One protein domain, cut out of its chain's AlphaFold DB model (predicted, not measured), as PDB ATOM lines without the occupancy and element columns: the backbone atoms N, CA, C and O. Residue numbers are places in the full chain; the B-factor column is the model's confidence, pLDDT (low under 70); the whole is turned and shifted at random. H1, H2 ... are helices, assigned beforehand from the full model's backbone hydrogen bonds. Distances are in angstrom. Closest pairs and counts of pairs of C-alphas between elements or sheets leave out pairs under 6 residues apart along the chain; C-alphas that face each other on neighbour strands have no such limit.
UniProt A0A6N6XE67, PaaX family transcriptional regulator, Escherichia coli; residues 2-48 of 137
ATOM      1  N   TYR A   2     -21.118   7.048 -16.936       91.81
ATOM      2  CA  TYR A   2     -20.646   8.276 -16.298       91.81
ATOM      3  C   TYR A   2     -21.161   9.456 -17.116       91.81
ATOM      4  O   TYR A   2     -21.193   9.372 -18.343       91.81
ATOM      5  N   ILE A   3     -21.595  10.522 -16.449       93.31
ATOM      6  CA  ILE A   3     -22.091  11.736 -17.103       93.31
ATOM      7  C   ILE A   3     -21.563  12.968 -16.380       93.31
ATOM      8  O   ILE A   3     -21.309  12.932 -15.178       93.31
ATOM      9  N   ARG A   4     -21.437  14.065 -17.123       93.56
ATOM     10  CA  ARG A   4     -21.147  15.401 -16.606       93.56
ATOM     11  C   ARG A   4     -21.920  16.445 -17.413       93.56
ATOM     12  O   ARG A   4     -22.320  16.143 -18.538       93.56
ATOM     13  N   PRO A   5     -22.105  17.662 -16.886       94.44
ATOM     14  CA  PRO A   5     -22.529  18.788 -17.704       94.44
ATOM     15  C   PRO A   5     -21.503  19.073 -18.812       94.44
ATOM     16  O   PRO A   5     -20.290  19.002 -18.586       94.44
ATOM     17  N   ASP A   6     -22.001  19.405 -20.000       94.44
ATOM     18  CA  ASP A   6     -21.199  19.823 -21.153       94.44
ATOM     19  C   ASP A   6     -20.925  21.333 -21.079       94.44
ATOM     20  O   ASP A   6     -21.510  22.142 -21.792       94.44
ATOM     21  N   ASN A   7     -20.135  21.726 -20.079       94.25
ATOM     22  CA  ASN A   7     -19.862  23.127 -19.747       94.25
ATOM     23  C   ASN A   7     -18.366  23.474 -19.777       94.25
ATOM     24  O   ASN A   7     -17.971  24.557 -19.345       94.25
ATOM     25  N   LEU A   8     -17.530  22.537 -20.222       93.00
ATOM     26  CA  LEU A   8     -16.111  22.797 -20.415       93.00
ATOM     27  C   LEU A   8     -15.920  23.692 -21.640       93.00
ATOM     28  O   LEU A   8     -16.684  23.635 -22.593       93.00
ATOM     29  N   ALA A   9     -14.845  24.477 -21.650       91.12
ATOM     30  CA  ALA A   9     -14.486  25.316 -22.797       91.12
ATOM     31  C   ALA A   9     -13.957  24.516 -24.009       91.12
ATOM     32  O   ALA A   9     -13.500  25.098 -24.992       91.12
ATOM     33  N   TYR A  10     -13.939  23.187 -23.922       91.06
ATOM     34  CA  TYR A  10     -13.433  22.295 -24.958       91.06
ATOM     35  C   TYR A  10     -14.544  21.915 -25.931       91.06
ATOM     36  O   TYR A  10     -15.701  21.804 -25.543       91.06
ATOM     37  N   SER A  11     -14.183  21.674 -27.196       94.31
ATOM     38  CA  SER A  11     -15.104  21.004 -28.112       94.31
ATOM     39  C   SER A  11     -15.338  19.560 -27.662       94.31
ATOM     40  O   SER A  11     -14.586  19.012 -26.844       94.31
ATOM     41  N   PHE A  12     -16.365  18.923 -28.215       93.94
ATOM     42  CA  PHE A  12     -16.638  17.515 -27.950       93.94
ATOM     43  C   PHE A  12     -15.440  16.625 -28.323       93.94
ATOM     44  O   PHE A  12     -15.046  15.762 -27.542       93.94
ATOM     45  N   GLU A  13     -14.814  16.883 -29.471       94.81
ATOM     46  CA  GLU A  13     -13.650  16.141 -29.970       94.81
ATOM     47  C   GLU A  13     -12.468  16.290 -29.017       94.81
ATOM     48  O   GLU A  13     -11.910  15.293 -28.567       94.81
ATOM     49  N   LYS A  14     -12.161  17.530 -28.612       95.69
ATOM     50  CA  LYS A  14     -11.099  17.779 -27.636       95.69
ATOM     51  C   LYS A  14     -11.396  17.091 -26.304       95.69
ATOM     52  O   LYS A  14     -10.498  16.526 -25.696       95.69
ATOM     53  N   THR A  15     -12.648  17.091 -25.851       93.88
ATOM     54  CA  THR A  15     -13.036  16.376 -24.626       93.88
ATOM     55  C   THR A  15     -12.798  14.871 -24.753       93.88
ATOM     56  O   THR A  15     -12.321  14.252 -23.805       93.88
ATOM     57  N   CYS A  16     -13.079  14.277 -25.914       94.56
ATOM     58  CA  CYS A  16     -12.786  12.867 -26.172       94.56
ATOM     59  C   CYS A  16     -11.278  12.584 -26.114       94.56
ATOM     60  O   CYS A  16     -10.871  11.627 -25.454       94.56
ATOM     61  N   ASP A  17     -10.460  13.431 -26.745       94.94
ATOM     62  CA  ASP A  17      -8.999  13.294 -26.739       94.94
ATOM     63  C   ASP A  17      -8.432  13.365 -25.313       94.94
ATOM     64  O   ASP A  17      -7.661  12.497 -24.903       94.94
ATOM     65  N   GLU A  18      -8.868  14.351 -24.524       94.06
ATOM     66  CA  GLU A  18      -8.442  14.529 -23.129       94.06
ATOM     67  C   GLU A  18      -8.861  13.347 -22.242       94.06
ATOM     68  O   GLU A  18      -8.091  12.906 -21.390       94.06
ATOM     69  N   LEU A  19     -10.054  12.778 -22.455       93.75
ATOM     70  CA  LEU A  19     -10.502  11.594 -21.717       93.75
ATOM     71  C   LEU A  19      -9.634  10.368 -22.022       93.75
ATOM     72  O   LEU A  19      -9.278   9.630 -21.103       93.75
ATOM     73  N   VAL A  20      -9.265  10.157 -23.288       95.25
ATOM     74  CA  VAL A  20      -8.361   9.062 -23.676       95.25
ATOM     75  C   VAL A  20      -6.960   9.286 -23.102       95.25
ATOM     76  O   VAL A  20      -6.370   8.349 -22.566       95.25
ATOM     77  N   LEU A  21      -6.445  10.519 -23.140       94.94
ATOM     78  CA  LEU A  21      -5.167  10.879 -22.506       94.94
ATOM     79  C   LEU A  21      -5.183  10.647 -20.988       94.94
ATOM     80  O   LEU A  21      -4.178  10.218 -20.424       94.94
ATOM     81  N   ALA A  22      -6.328  10.869 -20.339       92.25
ATOM     82  CA  ALA A  22      -6.542  10.584 -18.922       92.25
ATOM     83  C   ALA A  22      -6.718   9.082 -18.602       92.25
ATOM     84  O   ALA A  22      -6.843   8.723 -17.430       92.25
ATOM     85  N   GLY A  23      -6.711   8.203 -19.612       95.38
ATOM     86  CA  GLY A  23      -6.744   6.746 -19.446       95.38
ATOM     87  C   GLY A  23      -8.064   6.070 -19.822       95.38
ATOM     88  O   GLY A  23      -8.230   4.887 -19.529       95.38
ATOM     89  N   LEU A  24      -9.004   6.776 -20.461       95.50
ATOM     90  CA  LEU A  24     -10.206   6.145 -21.009       95.50
ATOM     91  C   LEU A  24      -9.852   5.249 -22.211       95.50
ATOM     92  O   LEU A  24      -9.082   5.631 -23.091       95.50
ATOM     93  N   GLU A  25     -10.455   4.061 -22.268       95.69
ATOM     94  CA  GLU A  25     -10.308   3.127 -23.391       95.69
ATOM     95  C   GLU A  25     -10.816   3.746 -24.704       95.69
ATOM     96  O   GLU A  25     -11.871   4.383 -24.740       95.69
ATOM     97  N   LYS A  26     -10.101   3.525 -25.815       92.81
ATOM     98  CA  LYS A  26     -10.440   4.113 -27.128       92.81
ATOM     99  C   LYS A  26     -11.767   3.600 -27.683       92.81
ATOM    100  O   LYS A  26     -12.397   4.239 -28.521       92.81
ATOM    101  N   GLU A  27     -12.184   2.426 -27.233       94.75
ATOM    102  CA  GLU A  27     -13.415   1.762 -27.635       94.75
ATOM    103  C   GLU A  27     -14.646   2.329 -26.908       94.75
ATOM    104  O   GLU A  27     -15.781   2.079 -27.349       94.75
ATOM    105  N   ALA A  28     -14.431   3.104 -25.830       95.06
ATOM    106  CA  ALA A  28     -15.480   3.708 -25.023       95.06
ATOM    107  C   ALA A  28     -16.413   4.572 -25.879       95.06
ATOM    108  O   ALA A  28     -16.002   5.318 -26.770       95.06
ATOM    109  N   LYS A  29     -17.715   4.466 -25.610       94.56
ATOM    110  CA  LYS A  29     -18.731   5.249 -26.314       94.56
ATOM    111  C   LYS A  29     -18.986   6.539 -25.554       94.56
ATOM    112  O   LYS A  29     -19.415   6.506 -24.403       94.56
ATOM    113  N   ILE A  30     -18.742   7.657 -26.229       94.88
ATOM    114  CA  ILE A  30     -18.962   9.006 -25.718       94.88
ATOM    115  C   ILE A  30     -20.090   9.621 -26.545       94.88
ATOM    116  O   ILE A  30     -20.124   9.484 -27.768       94.88
ATOM    117  N   CYS A  31     -21.046  10.261 -25.882       95.00
ATOM    118  CA  CYS A  31     -22.168  10.920 -26.535       95.00
ATOM    119  C   CYS A  31     -22.601  12.160 -25.752       95.00
ATOM    120  O   CYS A  31     -22.276  12.316 -24.575       95.00
ATOM    121  N   ILE A  32     -23.367  13.023 -26.418       95.00
ATOM    122  CA  ILE A  32     -24.026  14.174 -25.803       95.00
ATOM    123  C   ILE A  32     -25.494  13.820 -25.585       95.00
ATOM    124  O   ILE A  32     -26.170  13.334 -26.495       95.00
ATOM    125  N   ILE A  33     -25.998  14.098 -24.385       94.38
ATOM    126  CA  ILE A  33     -27.413  13.944 -24.052       94.38
ATOM    127  C   ILE A  33     -27.989  15.333 -23.806       94.38
ATOM    128  O   ILE A  33     -27.633  15.994 -22.837       94.38
ATOM    129  N   GLN A  34     -28.889  15.770 -24.687       92.94
ATOM    130  CA  GLN A  34     -29.500  17.101 -24.595       92.94
ATOM    131  C   GLN A  34     -30.763  17.125 -23.723       92.94
ATOM    132  O   GLN A  34     -31.122  18.169 -23.191       92.94
ATOM    133  N   HIS A  35     -31.445  15.986 -23.571       92.69
ATOM    134  CA  HIS A  35     -32.725  15.913 -22.872       92.69
ATOM    135  C   HIS A  35     -32.786  14.694 -21.955       92.69
ATOM    136  O   HIS A  35     -32.465  13.576 -22.353       92.69
ATOM    137  N   PHE A  36     -33.268  14.922 -20.737       92.44
ATOM    138  CA  PHE A  36     -33.585  13.888 -19.762       92.44
ATOM    139  C   PHE A  36     -35.028  14.062 -19.294       92.44
ATOM    140  O   PHE A  36     -35.535  15.183 -19.219       92.44
ATOM    141  N   ALA A  37     -35.682  12.962 -18.923       93.88
ATOM    142  CA  ALA A  37     -36.948  13.041 -18.206       93.88
ATOM    143  C   ALA A  37     -36.754  13.769 -16.860       93.88
ATOM    144  O   ALA A  37     -35.712  13.640 -16.212       93.88
ATOM    145  N   SER A  38     -37.775  14.492 -16.393       89.81
ATOM    146  CA  SER A  38     -37.693  15.301 -15.165       89.81
ATOM    147  C   SER A  38     -37.338  14.494 -13.910       89.81
ATOM    148  O   SER A  38     -36.726  15.022 -12.984       89.81
ATOM    149  N   THR A  39     -37.708  13.212 -13.862       92.25
ATOM    150  CA  THR A  39     -37.329  12.287 -12.782       92.25
ATOM    151  C   THR A  39     -35.827  12.004 -12.780       92.25
ATOM    152  O   THR A  39     -35.205  12.053 -11.721       92.25
ATOM    153  N   THR A  40     -35.232  11.786 -13.955       91.25
ATOM    154  CA  THR A  40     -33.790  11.570 -14.122       91.25
ATOM    155  C   THR A  40     -32.999  12.839 -13.819       91.25
ATOM    156  O   THR A  40     -32.002  12.764 -13.109       91.25
ATOM    157  N   LEU A  41     -33.469  14.018 -14.251       88.38
ATOM    158  CA  LEU A  41     -32.806  15.295 -13.937       88.38
ATOM    159  C   LEU A  41     -32.593  15.485 -12.428       88.38
ATOM    160  O   LEU A  41     -31.509  15.880 -12.012       88.38
ATOM    161  N   LYS A  42     -33.582  15.134 -11.593       86.69
ATOM    162  CA  LYS A  42     -33.451  15.211 -10.125       86.69
ATOM    163  C   LYS A  42     -32.335  14.315  -9.578       86.69
ATOM    164  O   LYS A  42     -31.678  14.690  -8.615       86.69
ATOM    165  N   GLN A  43     -32.115  13.151 -10.188       90.50
ATOM    166  CA  GLN A  43     -31.054  12.222  -9.795       90.50
ATOM    167  C   GLN A  43     -29.671  12.712 -10.242       90.50
ATOM    168  O   GLN A  43     -28.701  12.538  -9.508       90.50
ATOM    169  N   ILE A  44     -29.574  13.386 -11.393       91.56
ATOM    170  CA  ILE A  44     -28.305  13.932 -11.906       91.56
ATOM    171  C   ILE A  44     -27.687  14.928 -10.917       91.56
ATOM    172  O   ILE A  44     -26.487  14.877 -10.667       91.56
ATOM    173  N   PHE A  45     -28.500  15.778 -10.285       86.81
ATOM    174  CA  PHE A  45     -28.016  16.713  -9.261       86.81
ATOM    175  C   PHE A  45     -27.414  16.024  -8.029       86.81
ATOM    176  O   PHE A  45     -26.611  16.640  -7.337       86.81
ATOM    177  N   SER A  46     -27.761  14.761  -7.764       89.81
ATOM    178  CA  SER A  46     -27.208  13.991  -6.642       89.81
ATOM    179  C   SER A  46     -25.909  13.244  -6.964       89.81
ATOM    180  O   SER A  46     -25.343  12.619  -6.073       89.81
ATOM    181  N   LEU A  47     -25.421  13.304  -8.211       93.50
ATOM    182  CA  LEU A  47     -24.169  12.646  -8.612       93.50
ATOM    183  C   LEU A  47     -22.920  13.311  -8.022       93.50
ATOM    184  O   LEU A  47     -21.863  12.686  -7.969       93.50
ATOM    185  N   TRP A  48     -23.046  14.558  -7.570       94.44
ATOM    186  CA  TRP A  48     -21.986  15.299  -6.900       94.44
ATOM    187  C   TRP A  48     -22.474  15.777  -5.539       94.44
ATOM    188  O   TRP A  48     -23.607  16.240  -5.402       94.44
TER     189      TRP A  48
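This is residues 2 to 48 of the 137 residues of the protein "PaaX family transcriptional regulator" of Escherichia coli (UniProt A0A6N6XE67). Two short helices, H1 and H2, stand at opposite ends of an open, elongated shape, joined by one long link, residues 22 to 37, that runs from one end to the other. The lead-in, residues 2 to 11, starts in the space between the two helices and loops round into H1, while residues 37 to 43 stick out at the far end. The printed part has 47 residues with two named helices, H1 then H2 along the chain, and no named strand; its class is all helix, though under half of the residues, 20 of 47, are in named elements. The whole is loose, with a radius of gyration of the C-alphas of 12.4 A, and spans 33 by 21 by 18 A.

Begin at C-alpha 2 at (-20.646, 8.276, -16.298) and go along to C-alpha 12 at (-16.638, 17.515, -27.950), where H1 begins; it holds residues 12 to 21 and is 14.3 A long from first to last C-alpha. Farther on, H2 holds residues 38 to 47, measures 15.3 A, and ends at C-alpha 47 at (-24.169, 12.646, -8.612).

Compare the two helices and you will find H1 and H2 apart, with no C-alpha of the one within 8 A of the other. The 16 residues between them form a long link. Look at Ala 37 to Gln 43, of which 38 to 43 belong to H2: this stretch stands free. In H1 every O i to N i+4 pair is within hydrogen-bond range; in H2 3 of 6 are.

The two C-alphas farthest apart are those of Leu 21 and Ser 38, at 33.6 A. The C-alphas of Tyr 2 and Trp 48, the first and last printed, are 11.8 A apart. The printed part has no cut. The mean pLDDT of the printed part is 93.2, and no printed residue is under 70.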